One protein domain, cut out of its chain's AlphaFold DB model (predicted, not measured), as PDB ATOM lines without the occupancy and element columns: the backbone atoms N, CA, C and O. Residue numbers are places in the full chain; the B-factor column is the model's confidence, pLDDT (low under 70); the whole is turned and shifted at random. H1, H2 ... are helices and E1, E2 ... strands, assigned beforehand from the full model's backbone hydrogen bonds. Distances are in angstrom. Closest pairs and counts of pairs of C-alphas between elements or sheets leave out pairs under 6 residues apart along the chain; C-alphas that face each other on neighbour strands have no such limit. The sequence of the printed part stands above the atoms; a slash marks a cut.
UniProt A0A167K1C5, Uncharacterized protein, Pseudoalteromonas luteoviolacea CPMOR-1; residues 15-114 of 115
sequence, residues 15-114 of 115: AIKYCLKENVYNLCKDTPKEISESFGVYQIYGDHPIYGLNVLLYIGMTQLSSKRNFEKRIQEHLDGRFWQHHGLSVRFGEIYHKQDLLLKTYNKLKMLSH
ATOM      1  N   ALA A  15     -15.476 -38.178  38.786       94.25
ATOM      2  CA  ALA A  15     -15.125 -39.438  38.146       94.25
ATOM      3  C   ALA A  15     -15.685 -40.646  38.917       94.25
ATOM      4  O   ALA A  15     -15.592 -40.726  40.145       94.25
ATOM      5  N   ILE A  16     -16.185 -41.629  38.173       93.00
ATOM      6  CA  ILE A  16     -16.496 -42.968  38.672       93.00
ATOM      7  C   ILE A  16     -15.407 -43.903  38.152       93.00
ATOM      8  O   ILE A  16     -15.175 -44.001  36.946       93.00
ATOM      9  N   LYS A  17     -14.714 -44.588  39.061       89.69
ATOM     10  CA  LYS A  17     -13.582 -45.454  38.718       89.69
ATOM     11  C   LYS A  17     -13.860 -46.891  39.104       89.69
ATOM     12  O   LYS A  17     -14.420 -47.171  40.161       89.69
ATOM     13  N   TYR A  18     -13.416 -47.798  38.246       87.19
ATOM     14  CA  TYR A  18     -13.450 -49.218  38.536       87.19
ATOM     15  C   TYR A  18     -12.362 -49.586  39.553       87.19
ATOM     16  O   TYR A  18     -11.181 -49.300  39.345       87.19
ATOM     17  N   CYS A  19     -12.756 -50.222  40.651       84.50
ATOM     18  CA  CYS A  19     -11.860 -50.786  41.651       84.50
ATOM     19  C   CYS A  19     -11.664 -52.276  41.362       84.50
ATOM     20  O   CYS A  19     -12.534 -53.090  41.660       84.50
ATOM     21  N   LEU A  20     -10.497 -52.646  40.822       82.94
ATOM     22  CA  LEU A  20     -10.189 -54.040  40.478       82.94
ATOM     23  C   LEU A  20     -10.242 -54.977  41.695       82.94
ATOM     24  O   LEU A  20     -10.710 -56.103  41.579       82.94
ATOM     25  N   LYS A  21      -9.781 -54.511  42.864       85.62
ATOM     26  CA  LYS A  21      -9.711 -55.321  44.092       85.62
ATOM     27  C   LYS A  21     -11.094 -55.718  44.613       85.62
ATOM     28  O   LYS A  21     -11.262 -56.817  45.127       85.62
ATOM     29  N   GLU A  22     -12.046 -54.802  44.520       82.94
ATOM     30  CA  GLU A  22     -13.406 -54.981  45.036       82.94
ATOM     31  C   GLU A  22     -14.385 -55.398  43.932       82.94
ATOM     32  O   GLU A  22     -15.520 -55.741  44.231       82.94
ATOM     33  N   ASN A  23     -13.938 -55.398  42.670       81.31
ATOM     34  CA  ASN A  23     -14.736 -55.710  41.486       81.31
ATOM     35  C   ASN A  23     -16.009 -54.843  41.380       81.31
ATOM     36  O   ASN A  23     -17.080 -55.325  41.017       81.31
ATOM     37  N   VAL A  24     -15.889 -53.554  41.724       82.62
ATOM     38  CA  VAL A  24     -16.998 -52.583  41.734       82.62
ATOM     39  C   VAL A  24     -16.559 -51.228  41.190       82.62
ATOM     40  O   VAL A  24     -15.394 -50.843  41.287       82.62
ATOM     41  N   TYR A  25     -17.509 -50.469  40.648       86.06
ATOM     42  CA  TYR A  25     -17.306 -49.053  40.356       86.06
ATOM     43  C   TYR A  25     -17.592 -48.212  41.599       86.06
ATOM     44  O   TYR A  25     -18.636 -48.362  42.231       86.06
ATOM     45  N   ASN A  26     -16.689 -47.284  41.905       87.12
ATOM     46  CA  ASN A  26     -16.790 -46.389  43.050       87.12
ATOM     47  C   ASN A  26     -16.681 -44.927  42.611       87.12
ATOM     48  O   ASN A  26     -15.972 -44.594  41.656       87.12
ATOM     49  N   LEU A  27     -17.346 -44.046  43.360       88.12
ATOM     50  CA  LEU A  27     -17.056 -42.617  43.309       88.12
ATOM     51  C   LEU A  27     -15.595 -42.387  43.694       88.12
ATOM     52  O   LEU A  27     -15.072 -43.012  44.620       88.12
ATOM     53  N   CYS A  28     -14.919 -41.508  42.964       84.12
ATOM     54  CA  CYS A  28     -13.535 -41.181  43.256       84.12
ATOM     55  C   CYS A  28     -13.436 -40.345  44.553       84.12
ATOM     56  O   CYS A  28     -14.374 -39.640  44.935       84.12
ATOM     57  N   LYS A  29     -12.304 -40.474  45.265       81.00
ATOM     58  CA  LYS A  29     -12.074 -39.907  46.615       81.00
ATOM     59  C   LYS A  29     -12.103 -38.374  46.673       81.00
ATOM     60  O   LYS A  29     -12.147 -37.806  47.753       81.00
ATOM     61  N   ASP A  30     -12.018 -37.733  45.518       85.31
ATOM     62  CA  ASP A  30     -12.140 -36.295  45.296       85.31
ATOM     63  C   ASP A  30     -13.596 -35.804  45.309       85.31
ATOM     64  O   ASP A  30     -13.822 -34.598  45.374       85.31
ATOM     65  N   THR A  31     -14.582 -36.707  45.292       88.81
ATOM     66  CA  THR A  31     -15.985 -36.341  45.515       88.81
ATOM     67  C   THR A  31     -16.155 -35.867  46.963       88.81
ATOM     68  O   THR A  31     -15.922 -36.662  47.877       88.81
ATOM     69  N   PRO A  32     -16.569 -34.607  47.213       91.00
ATOM     70  CA  PRO A  32     -16.766 -34.108  48.568       91.00
ATOM     71  C   PRO A  32     -17.785 -34.955  49.321       91.00
ATOM     72  O   PRO A  32     -18.862 -35.263  48.798       91.00
ATOM     73  N   LYS A  33     -17.459 -35.310  50.565       89.56
ATOM     74  CA  LYS A  33     -18.303 -36.180  51.388       89.56
ATOM     75  C   LYS A  33     -19.659 -35.538  51.680       89.56
ATOM     76  O   LYS A  33     -20.681 -36.216  51.703       89.56
ATOM     77  N   GLU A  34     -19.677 -34.218  51.826       89.25
ATOM     78  CA  GLU A  34     -20.892 -33.427  52.004       89.25
ATOM     79  C   GLU A  34     -21.855 -33.614  50.827       89.25
ATOM     80  O   GLU A  34     -23.059 -33.728  51.038       89.25
ATOM     81  N   ILE A  35     -21.323 -33.705  49.602       88.31
ATOM     82  CA  ILE A  35     -22.112 -33.934  48.390       88.31
ATOM     83  C   ILE A  35     -22.539 -35.400  48.313       88.31
ATOM     84  O   ILE A  35     -23.721 -35.671  48.118       88.31
ATOM     85  N   SER A  36     -21.624 -36.359  48.494       88.25
ATOM     86  CA  SER A  36     -21.949 -37.790  48.363       88.25
ATOM     87  C   SER A  36     -22.980 -38.266  49.396       88.25
ATOM     88  O   SER A  36     -23.802 -39.142  49.102       88.25
ATOM     89  N   GLU A  37     -22.994 -37.659  50.585       90.50
ATOM     90  CA  GLU A  37     -23.970 -37.935  51.641       90.50
ATOM     91  C   GLU A  37     -25.282 -37.138  51.508       90.50
ATOM     92  O   GLU A  37     -26.240 -37.417  52.238       90.50
ATOM     93  N   SER A  38     -25.360 -36.198  50.561       91.00
ATOM     94  CA  SER A  38     -26.547 -35.381  50.309       91.00
ATOM     95  C   SER A  38     -27.623 -36.119  49.495       91.00
ATOM     96  O   SER A  38     -27.515 -37.299  49.132       91.00
ATOM     97  N   PHE A  39     -28.720 -35.412  49.237       92.44
ATOM     98  CA  PHE A  39     -29.891 -35.903  48.535       92.44
ATOM     99  C   PHE A  39     -30.258 -34.961  47.389       92.44
ATOM    100  O   PHE A  39     -30.366 -33.743  47.535       92.44
ATOM    101  N   GLY A  40     -30.598 -35.553  46.257       93.56
ATOM    102  CA  GLY A  40     -31.274 -34.857  45.181       93.56
ATOM    103  C   GLY A  40     -31.406 -35.689  43.921       93.56
ATOM    104  O   GLY A  40     -31.792 -36.860  43.997       93.56
ATOM    105  N   VAL A  41     -31.099 -35.080  42.780       95.00
ATOM    106  CA  VAL A  41     -31.045 -35.709  41.456       95.00
ATOM    107  C   VAL A  41     -29.600 -35.845  40.986       95.00
ATOM    108  O   VAL A  41     -28.734 -35.089  41.411       95.00
ATOM    109  N   TYR A  42     -29.321 -36.822  40.135       96.19
ATOM    110  CA  TYR A  42     -27.983 -37.047  39.591       96.19
ATOM    111  C   TYR A  42     -28.053 -37.511  38.143       96.19
ATOM    112  O   TYR A  42     -29.053 -38.087  37.707       96.19
ATOM    113  N   GLN A  43     -26.973 -37.263  37.414       96.94
ATOM    114  CA  GLN A  43     -26.796 -37.657  36.022       96.94
ATOM    115  C   GLN A  43     -25.490 -38.426  35.879       96.94
ATOM    116  O   GLN A  43     -24.460 -37.934  36.331       96.94
ATOM    117  N   ILE A  44     -25.527 -39.596  35.248       95.81
ATOM    118  CA  ILE A  44     -24.339 -40.390  34.929       95.81
ATOM    119  C   ILE A  44     -24.050 -40.236  33.442       95.81
ATOM    120  O   ILE A  44     -24.934 -40.456  32.609       95.81
ATOM    121  N   TYR A  45     -22.810 -39.882  33.136       96.88
ATOM    122  CA  TYR A  45     -22.269 -39.770  31.791       96.88
ATOM    123  C   TYR A  45     -21.199 -40.831  31.568       96.88
ATOM    124  O   TYR A  45     -20.608 -41.330  32.527       96.88
ATOM    125  N   GLY A  46     -20.933 -41.146  30.308       95.38
ATOM    126  CA  GLY A  46     -19.813 -41.991  29.917       95.38
ATOM    127  C   GLY A  46     -19.735 -42.184  28.413       95.38
ATOM    128  O   GLY A  46     -20.538 -41.645  27.651       95.38
ATOM    129  N   ASP A  47     -18.765 -42.981  28.002       95.19
ATOM    130  CA  ASP A  47     -18.535 -43.328  26.610       95.19
ATOM    131  C   ASP A  47     -19.397 -44.536  26.250       95.19
ATOM    132  O   ASP A  47     -19.259 -45.614  26.836       95.19
ATOM    133  N   HIS A  48     -20.310 -44.343  25.300       91.56
ATOM    134  CA  HIS A  48     -21.206 -45.382  24.813       91.56
ATOM    135  C   HIS A  48     -20.729 -45.869  23.439       91.56
ATOM    136  O   HIS A  48     -20.558 -45.042  22.538       91.56
ATOM    137  N   PRO A  49     -20.607 -47.188  23.206       89.25
ATOM    138  CA  PRO A  49     -20.053 -47.730  21.958       89.25
ATOM    139  C   PRO A  49     -20.822 -47.303  20.697       89.25
ATOM    140  O   PRO A  49     -20.252 -47.260  19.614       89.25
ATOM    141  N   ILE A  50     -22.110 -46.971  20.840       91.88
ATOM    142  CA  ILE A  50     -22.978 -46.527  19.734       91.88
ATOM    143  C   ILE A  50     -23.181 -45.004  19.713       91.88
ATOM    144  O   ILE A  50     -23.289 -44.420  18.640       91.88
ATOM    145  N   TYR A  51     -23.258 -44.346  20.875       92.19
ATOM    146  CA  TYR A  51     -23.667 -42.933  20.948       92.19
ATOM    147  C   TYR A  51     -22.479 -41.973  21.030       92.19
ATOM    148  O   TYR A  51     -22.665 -40.765  20.920       92.19
ATOM    149  N   GLY A  52     -21.265 -42.503  21.174       93.94
ATOM    150  CA  GLY A  52     -20.041 -41.721  21.229       93.94
ATOM    151  C   GLY A  52     -19.609 -41.397  22.654       93.94
ATOM    152  O   GLY A  52     -20.027 -42.027  23.626       93.94
ATOM    153  N   LEU A  53     -18.704 -40.427  22.746       96.38
ATOM    154  CA  LEU A  53     -17.999 -40.092  23.977       96.38
ATOM    155  C   LEU A  53     -18.810 -39.135  24.854       96.38
ATOM    156  O   LEU A  53     -19.479 -38.237  24.339       96.38
ATOM    157  N   ASN A  54     -18.681 -39.290  26.174       96.12
ATOM    158  CA  ASN A  54     -19.243 -38.389  27.185       96.12
ATOM    159  C   ASN A  54     -20.745 -38.081  26.995       96.12
ATOM    160  O   ASN A  54     -21.193 -36.934  27.089       96.12
ATOM    161  N   VAL A  55     -21.538 -39.114  26.714       96.62
ATOM    162  CA  VAL A  55     -22.991 -39.003  26.549       96.62
ATOM    163  C   VAL A  55     -23.718 -39.253  27.865       96.62
ATOM    164  O   VAL A  55     -23.222 -39.953  28.745       96.62
ATOM    165  N   LEU A  56     -24.920 -38.691  28.004       96.31
ATOM    166  CA  LEU A  56     -25.784 -38.951  29.151       96.31
ATOM    167  C   LEU A  56     -26.316 -40.389  29.086       96.31
ATOM    168  O   LEU A  56     -27.053 -40.740  28.167       96.31
ATOM    169  N   LEU A  57     -25.994 -41.195  30.095       93.94
ATOM    170  CA  LEU A  57     -26.400 -42.600  30.179       93.94
ATOM    171  C   LEU A  57     -27.590 -42.808  31.116       93.94
ATOM    172  O   LEU A  57     -28.408 -43.702  30.903       93.94
ATOM    173  N   TYR A  58     -27.683 -42.010  32.181       94.88
ATOM    174  CA  TYR A  58     -28.712 -42.199  33.198       94.88
ATOM    175  C   TYR A  58     -29.030 -40.906  33.946       94.88
ATOM    176  O   TYR A  58     -28.127 -40.155  34.307       94.88
ATOM    177  N   ILE A  59     -30.312 -40.682  34.245       95.31
ATOM    178  CA  ILE A  59     -30.763 -39.688  35.225       95.31
ATOM    179  C   ILE A  59     -31.489 -40.427  36.339       95.31
ATOM    180  O   ILE A  59     -32.396 -41.223  36.084       95.31
ATOM    181  N   GLY A  60     -31.123 -40.132  37.580       93.44
ATOM    182  CA  GLY A  60     -31.770 -40.698  38.748       93.44
ATOM    183  C   GLY A  60     -32.077 -39.664  39.815       93.44
ATOM    184  O   GLY A  60     -31.640 -38.516  39.775       93.44
ATOM    185  N   MET A  61     -32.836 -40.110  40.812       93.12
ATOM    186  CA  MET A  61     -33.097 -39.349  42.024       93.12
ATOM    187  C   MET A  61     -32.914 -40.211  43.271       93.12
ATOM    188  O   MET A  61     -33.100 -41.438  43.273       93.12
ATOM    189  N   THR A  62     -32.534 -39.535  44.343       93.00
ATOM    190  CA  THR A  62     -32.532 -40.049  45.709       93.00
ATOM    191  C   THR A  62     -33.930 -39.941  46.316       93.00
ATOM    192  O   THR A  62     -34.799 -39.221  45.821       93.00
ATOM    193  N   GLN A  63     -34.164 -40.677  47.400       84.75
ATOM    194  CA  GLN A  63     -35.429 -40.636  48.126       84.75
ATOM    195  C   GLN A  63     -35.154 -40.490  49.613       84.75
ATOM    196  O   GLN A  63     -34.700 -41.433  50.270       84.75
ATOM    197  N   LEU A  64     -35.512 -39.326  50.153       77.88
ATOM    198  CA  LEU A  64     -35.300 -39.010  51.561       77.88
ATOM    199  C   LEU A  64     -35.979 -40.012  52.510       77.88
ATOM    200  O   LEU A  64     -35.391 -40.413  53.509       77.88
ATOM    201  N   SER A  65     -37.193 -40.462  52.178       77.62
ATOM    202  CA  SER A  65     -37.946 -41.439  52.983       77.62
ATOM    203  C   SER A  65     -37.193 -42.755  53.185       77.62
ATOM    204  O   SER A  65     -37.308 -43.364  54.245       77.62
ATOM    205  N   SER A  66     -36.400 -43.161  52.191       77.81
ATOM    206  CA  SER A  66     -35.607 -44.394  52.211       77.81
ATOM    207  C   SER A  66     -34.197 -44.219  52.789       77.81
ATOM    208  O   SER A  66     -33.459 -45.194  52.869       77.81
ATOM    209  N   LYS A  67     -33.798 -42.995  53.180       80.75
ATOM    210  CA  LYS A  67     -32.430 -42.653  53.635       80.75
ATOM    211  C   LYS A  67     -31.320 -43.119  52.671       80.75
ATOM    212  O   LYS A  67     -30.200 -43.418  53.089       80.75
ATOM    213  N   ARG A  68     -31.638 -43.184  51.375       87.88
ATOM    214  CA  ARG A  68     -30.691 -43.497  50.302       87.88
ATOM    215  C   ARG A  68     -30.174 -42.194  49.710       87.88
ATOM    216  O   ARG A  68     -30.870 -41.577  48.903       87.88
ATOM    217  N   ASN A  69     -29.008 -41.773  50.189       91.75
ATOM    218  CA  ASN A  69     -28.259 -40.624  49.686       91.75
ATOM    219  C   ASN A  69     -27.670 -40.918  48.296       91.75
ATOM    220  O   ASN A  69     -27.893 -41.991  47.722       91.75
ATOM    221  N   PHE A  70     -26.949 -39.949  47.742       93.81
ATOM    222  CA  PHE A  70     -26.310 -40.091  46.441       93.81
ATOM    223  C   PHE A  70     -25.362 -41.288  46.361       93.81
ATOM    224  O   PHE A  70     -25.524 -42.104  45.458       93.81
ATOM    225  N   GLU A  71     -24.441 -41.426  47.314       91.56
ATOM    226  CA  GLU A  71     -23.463 -42.520  47.351       91.56
ATOM    227  C   GLU A  71     -24.132 -43.895  47.231       91.56
ATOM    228  O   GLU A  71     -23.839 -44.651  46.303       91.56
ATOM    229  N   LYS A  72     -25.116 -44.176  48.095       91.12
ATOM    230  CA  LYS A  72     -25.845 -45.451  48.080       91.12
ATOM    231  C   LYS A  72     -26.576 -45.678  46.762       91.12
ATOM    232  O   LYS A  72     -26.511 -46.763  46.197       91.12
ATOM    233  N   ARG A  73     -27.282 -44.660  46.255       92.69
ATOM    234  CA  ARG A  73     -28.057 -44.784  45.005       92.69
ATOM    235  C   ARG A  73     -27.164 -45.000  43.795       92.69
ATOM    236  O   ARG A  73     -27.581 -45.680  42.864       92.69
ATOM    237  N   ILE A  74     -25.979 -44.407  43.796       91.50
ATOM    238  CA  ILE A  74     -25.007 -44.586  42.727       91.50
ATOM    239  C   ILE A  74     -24.436 -45.992  42.784       91.50
ATOM    240  O   ILE A  74     -24.494 -46.673  41.769       91.50
ATOM    241  N   GLN A  75     -23.995 -46.469  43.950       89.44
ATOM    242  CA  GLN A  75     -23.517 -47.848  44.106       89.44
ATOM    243  C   GLN A  75     -24.564 -48.877  43.644       89.44
ATOM    244  O   GLN A  75     -24.237 -49.756  42.852       89.44
ATOM    245  N   GLU A  76     -25.837 -48.708  44.029       89.31
ATOM    246  CA  GLU A  76     -26.957 -49.560  43.583       89.31
ATOM    247  C   GLU A  76     -27.122 -49.621  42.053       89.31
ATOM    248  O   GLU A  76     -27.600 -50.619  41.520       89.31
ATOM    249  N   HIS A  77     -26.804 -48.540  41.338       86.69
ATOM    250  CA  HIS A  77     -26.938 -48.498  39.877       86.69
ATOM    251  C   HIS A  77     -25.661 -48.851  39.143       86.69
ATOM    252  O   HIS A  77     -25.727 -49.288  38.000       86.69
ATOM    253  N   LEU A  78     -24.514 -48.631  39.768       85.25
ATOM    254  CA  LEU A  78     -23.230 -49.048  39.241       85.25
ATOM    255  C   LEU A  78     -23.100 -50.570  39.228       85.25
ATOM    256  O   LEU A  78     -22.491 -51.118  38.306       85.25
ATOM    257  N   ASP A  79     -23.733 -51.241  40.187       82.94
ATOM    258  CA  ASP A  79     -23.819 -52.691  40.215       82.94
ATOM    259  C   ASP A  79     -24.590 -53.232  38.992       82.94
ATOM    260  O   ASP A  79     -25.753 -52.908  38.746       82.94
ATOM    261  N   GLY A  80     -23.902 -54.023  38.168       74.44
ATOM    262  CA  GLY A  80     -24.473 -54.696  36.995       74.44
ATOM    263  C   GLY A  80     -24.800 -53.858  35.742       74.44
ATOM    264  O   GLY A  80     -25.082 -54.463  34.711       74.44
ATOM    265  N   ARG A  81     -24.774 -52.510  35.755       77.88
ATOM    266  CA  ARG A  81     -25.328 -51.713  34.620       77.88
ATOM    267  C   ARG A  81     -24.322 -51.061  33.677       77.88
ATOM    268  O   ARG A  81     -24.636 -50.876  32.506       77.88
ATOM    269  N   PHE A  82     -23.127 -50.706  34.149       79.50
ATOM    270  CA  PHE A  82     -22.196 -49.866  33.373       79.50
ATOM    271  C   PHE A  82     -20.897 -50.575  32.963       79.50
ATOM    272  O   PHE A  82     -19.909 -49.928  32.645       79.50
ATOM    273  N   TRP A  83     -20.900 -51.909  32.910       69.00
ATOM    274  CA  TRP A  83     -19.701 -52.728  32.674       69.00
ATOM    275  C   TRP A  83     -19.035 -52.495  31.311       69.00
ATOM    276  O   TRP A  83     -17.835 -52.707  31.187       69.00
ATOM    277  N   GLN A  84     -19.794 -52.043  30.308       72.88
ATOM    278  CA  GLN A  84     -19.300 -51.763  28.951       72.88
ATOM    279  C   GLN A  84     -19.036 -50.272  28.680       72.88
ATOM    280  O   GLN A  84     -18.781 -49.899  27.538       72.88
ATOM    281  N   HIS A  85     -19.130 -49.414  29.700       80.44
ATOM    282  CA  HIS A  85     -18.953 -47.972  29.548       80.44
ATOM    283  C   HIS A  85     -17.617 -47.528  30.138       80.44
ATOM    284  O   HIS A  85     -17.208 -47.978  31.209       80.44
ATOM    285  N   HIS A  86     -16.958 -46.603  29.448       86.69
ATOM    286  CA  HIS A  86     -15.719 -45.971  29.897       86.69
ATOM    287  C   HIS A  86     -15.960 -44.494  30.211       86.69
ATOM    288  O   HIS A  86     -17.061 -43.985  30.008       86.69
ATOM    289  N   GLY A  87     -14.961 -43.820  30.785       92.25
ATOM    290  CA  GLY A  87     -15.061 -42.382  31.058       92.25
ATOM    291  C   GLY A  87     -16.223 -42.003  31.984       92.25
ATOM    292  O   GLY A  87     -16.752 -40.898  31.876       92.25
ATOM    293  N   LEU A  88     -16.654 -42.921  32.862       94.62
ATOM    294  CA  LEU A  88     -17.834 -42.707  33.690       94.62
ATOM    295  C   LEU A  88     -17.645 -41.501  34.612       94.62
ATOM    296  O   LEU A  88     -16.653 -41.387  35.338       94.62
ATOM    297  N   SER A  89     -18.640 -40.623  34.622       95.88
ATOM    298  CA  SER A  89     -18.697 -39.492  35.538       95.88
ATOM    299  C   SER A  89     -20.116 -39.237  36.015       95.88
ATOM    300  O   SER A  89     -21.089 -39.665  35.392       95.88
ATOM    301  N   VAL A  90     -20.242 -38.550  37.143       96.69
ATOM    302  CA  VAL A  90     -21.529 -38.174  37.716       96.69
ATOM    303  C   VAL A  90     -21.582 -36.690  38.036       96.69
ATOM    304  O   VAL A  90     -20.607 -36.100  38.497       96.69
ATOM    305  N   ARG A  91     -22.749 -36.093  37.806       97.12
ATOM    306  CA  ARG A  91     -23.092 -34.740  38.253       97.12
ATOM    307  C   ARG A  91     -24.232 -34.813  39.255       97.12
ATOM    308  O   ARG A  91     -25.193 -35.556  39.046       97.12
ATOM    309  N   PHE A  92     -24.136 -34.017  40.309       96.25
ATOM    310  CA  PHE A  92     -25.110 -33.954  41.392       96.25
ATOM    311  C   PHE A  92     -25.915 -32.667  41.323       96.25
ATOM    312  O   PHE A  92     -25.381 -31.603  41.031       96.25
ATOM    313  N   GLY A  93     -27.206 -32.774  41.599       94.88
ATOM    314  CA  GLY A  93     -28.120 -31.656  41.743       94.88
ATOM    315  C   GLY A  93     -28.852 -31.779  43.069       94.88
ATOM    316  O   GLY A  93     -29.849 -32.500  43.171       94.88
ATOM    317  N   GLU A  94     -28.340 -31.117  44.101       91.19
ATOM    318  CA  GLU A  94     -28.967 -31.097  45.421       91.19
ATOM    319  C   GLU A  94     -30.314 -30.368  45.348       91.19
ATOM    320  O   GLU A  94     -30.408 -29.245  44.861       91.19
ATOM    321  N   ILE A  95     -31.380 -31.023  45.811       86.62
ATOM    322  CA  ILE A  95     -32.743 -30.452  45.807       86.62
ATOM    323  C   ILE A  95     -33.433 -30.568  47.169       86.62
ATOM    324  O   ILE A  95     -34.621 -30.267  47.293       86.62
ATOM    325  N   TYR A  96     -32.705 -31.016  48.193       75.88
ATOM    326  CA  TYR A  96     -33.174 -31.059  49.572       75.88
ATOM    327  C   TYR A  96     -32.207 -30.262  50.444       75.88
ATOM    328  O   TYR A  96     -31.066 -30.673  50.635       75.88
ATOM    329  N   HIS A  97     -32.657 -29.137  51.001       65.44
ATOM    330  CA  HIS A  97     -31.832 -28.392  51.947       65.44
ATOM    331  C   HIS A  97     -31.842 -29.060  53.324       65.44
ATOM    332  O   HIS A  97     -32.831 -29.666  53.738       65.44
ATOM    333  N   LYS A  98     -30.755 -28.898  54.088       61.31
ATOM    334  CA  LYS A  98     -30.598 -29.477  55.436       61.31
ATOM    335  C   LYS A  98     -31.757 -29.128  56.386       61.31
ATOM    336  O   LYS A  98     -32.136 -29.939  57.226       61.31
ATOM    337  N   GLN A  99     -32.372 -27.960  56.208       59.41
ATOM    338  CA  GLN A  99     -33.560 -27.531  56.955       59.41
ATOM    339  C   GLN A  99     -34.828 -28.316  56.570       59.41
ATOM    340  O   GLN A  99     -35.596 -28.693  57.455       59.41
ATOM    341  N   ASP A 100     -35.008 -28.671  55.294       65.44
ATOM    342  CA  ASP A 100     -36.119 -29.521  54.841       65.44
ATOM    343  C   ASP A 100     -36.015 -30.946  55.408       65.44
ATOM    344  O   ASP A 100     -37.030 -31.596  55.685       65.44
ATOM    345  N   LEU A 101     -34.782 -31.431  55.605       63.66
ATOM    346  CA  LEU A 101     -34.495 -32.727  56.233       63.66
ATOM    347  C   LEU A 101     -34.940 -32.739  57.702       63.66
ATOM    348  O   LEU A 101     -35.592 -33.689  58.152       63.66
ATOM    349  N   LEU A 102     -34.613 -31.672  58.440       65.62
ATOM    350  CA  LEU A 102     -34.987 -31.511  59.847       65.62
ATOM    351  C   LEU A 102     -36.503 -31.386  60.004       65.62
ATOM    352  O   LEU A 102     -37.093 -32.085  60.829       65.62
ATOM    353  N   LEU A 103     -37.147 -30.577  59.159       64.62
ATOM    354  CA  LEU A 103     -38.588 -30.349  59.218       64.62
ATOM    355  C   LEU A 103     -39.389 -31.628  58.922       64.62
ATOM    356  O   LEU A 103     -40.337 -31.952  59.640       64.62
ATOM    357  N   LYS A 104     -38.989 -32.412  57.911       64.81
ATOM    358  CA  LYS A 104     -39.633 -33.706  57.623       64.81
ATOM    359  C   LYS A 104     -39.437 -34.723  58.743       64.81
ATOM    360  O   LYS A 104     -40.371 -35.461  59.053       64.81
ATOM    361  N   THR A 105     -38.248 -34.766  59.341       67.88
ATOM    362  CA  THR A 105     -37.956 -35.680  60.455       67.88
ATOM    363  C   THR A 105     -38.792 -35.326  61.682       67.88
ATOM    364  O   THR A 105     -39.440 -36.206  62.246       67.88
ATOM    365  N   TYR A 106     -38.858 -34.041  62.036       72.75
ATOM    366  CA  TYR A 106     -39.697 -33.541  63.124       72.75
ATOM    367  C   TYR A 106     -41.178 -33.884  62.913       72.75
ATOM    368  O   TYR A 106     -41.812 -34.465  63.792       72.75
ATOM    369  N   ASN A 107     -41.717 -33.610  61.721       73.31
ATOM    370  CA  ASN A 107     -43.118 -33.900  61.410       73.31
ATOM    371  C   ASN A 107     -43.433 -35.400  61.475       73.31
ATOM    372  O   ASN A 107     -44.486 -35.782  61.978       73.31
ATOM    373  N   LYS A 108     -42.513 -36.266  61.026       74.94
ATOM    374  CA  LYS A 108     -42.675 -37.721  61.147       74.94
ATOM    375  C   LYS A 108     -42.719 -38.177  62.609       74.94
ATOM    376  O   LYS A 108     -43.562 -38.997  62.949       74.94
ATOM    377  N   LEU A 109     -41.840 -37.647  63.459       78.12
ATOM    378  CA  LEU A 109     -41.804 -37.987  64.887       78.12
ATOM    379  C   LEU A 109     -43.057 -37.495  65.625       78.12
ATOM    380  O   LEU A 109     -43.625 -38.240  66.416       78.12
ATOM    381  N   LYS A 110     -43.537 -36.286  65.313       77.75
ATOM    382  CA  LYS A 110     -44.755 -35.718  65.910       77.75
ATOM    383  C   LYS A 110     -46.015 -36.534  65.596       77.75
ATOM    384  O   LYS A 110     -46.899 -36.626  66.442       77.75
ATOM    385  N   MET A 111     -46.100 -37.130  64.404       71.88
ATOM    386  CA  MET A 111     -47.221 -38.007  64.031       71.88
ATOM    387  C   MET A 111     -47.207 -39.342  64.786       71.88
ATOM    388  O   MET A 111     -48.270 -39.869  65.075       71.88
ATOM    389  N   LEU A 112     -46.024 -39.865  65.123       72.12
ATOM    390  CA  LEU A 112     -45.869 -41.113  65.883       72.12
ATOM    391  C   LEU A 112     -46.081 -40.928  67.392       72.12
ATOM    392  O   LEU A 112     -46.284 -41.904  68.099       72.12
ATOM    393  N   SER A 113     -46.004 -39.694  67.900       70.12
ATOM    394  CA  SER A 113     -46.207 -39.391  69.323       70.12
ATOM    395  C   SER A 113     -47.670 -39.104  69.693       70.12
ATOM    396  O   SER A 113     -47.945 -38.813  70.852       70.12
ATOM    397  N   HIS A 114     -48.579 -39.101  68.714       60.03
ATOM    398  CA  HIS A 114     -50.020 -38.846  68.880       60.03
ATOM    399  C   HIS A 114     -50.882 -40.037  68.414       60.03
ATOM    400  O   HIS A 114     -52.078 -39.879  68.171       60.03
TER     401      HIS A 114
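Overview. This is residues 15 to 114 of the 115 residues of an uncharacterized protein of Pseudoalteromonas luteoviolacea CPMOR-1 (UniProt A0A167K1C5). A strongly twisted sheet of three long strands, E4, E3 and E5, has helix H2 over one face; the small hairpin of E1 and E2 packs beside H2 and meets E5 at Ala 15. Helix H3 leaves the end of E5 as an arm, whose residues 106 to 112 stick out with the tail to residue 114. The printed part has 100 residues, with three named helices and five named strands in the order E1 E2 H1 E3 E4 H2 E5 H3; both sheets, E4 E3 E5 and E1 E2, are antiparallel, and the class is mixed, helices and strands. The whole is loose, with a radius of gyration of the C-alphas of 16.1 A, and elongated, spanning 56 by 29 by 23 A.

Along the chain. Find C-alpha 15 at (-15.125, -39.438, 38.146), where strand E1, residues 15 to 19, begins. Strand E2 follows at residues 24 to 27, then the short helix H1 at residues 33 to 36. From C-alpha 40 at (-31.274, -34.857, 45.181) strand E3 runs 25.0 A to residue 48, and strand E4, residues 52 to 61, covers 24.7 A. Helix H2 is residues 70 to 78, 11.9 A long. Strand E5, residues 86 to 94, runs 25.3 A, and helix H3, residues 98 to 112, runs 21.9 A to C-alpha 112 at (-45.869, -41.113, 65.883).

Arrangement. Start at inner strand E3: look for N 44 and O 58, 2.8 A apart, towards E4, its hairpin partner, and N 45 and O 89, 2.8 A apart, towards E5. H2 is on this sheet at a height of 9.6 A, over E4 and E3, slantwise to the strands at 34 degrees to E3 on the local plane. E4, H2 and E5 form a split strand-helix-strand unit, two strands running the same way with E3 between them, and its crossover is right-handed. In the hairpin of E1 and E2, N 17 and O 26 are 2.9 A apart. The closest C-alphas of E1 and E5 are those of Ala 15 and Ser 89, 4.4 A; of E2 and H2, Tyr 25 and Leu 78, 6.0 A. H1 and H2 only just touch, with 3 pairs of C-alphas within 8 A, the closest being Ser 36 and Glu 71, 5.1 A. H3 is not on the sheet and is apart from H2. In H2 and H3 every O i to N i+4 pair is within hydrogen-bond range; H1 is too short for one.

Size, cuts and confidence. The C-alphas of Ile 50 and His 114, the two farthest apart, are 56.6 A from each other. Residues 106 to 114 stand free, and the body without them spans 45 by 29 by 22 A. The printed part has no cut, and no link is long. Look for pLDDT under 70 at residue 83, residues 97 to 105 and residue 114; the mean of the printed part is 85.2.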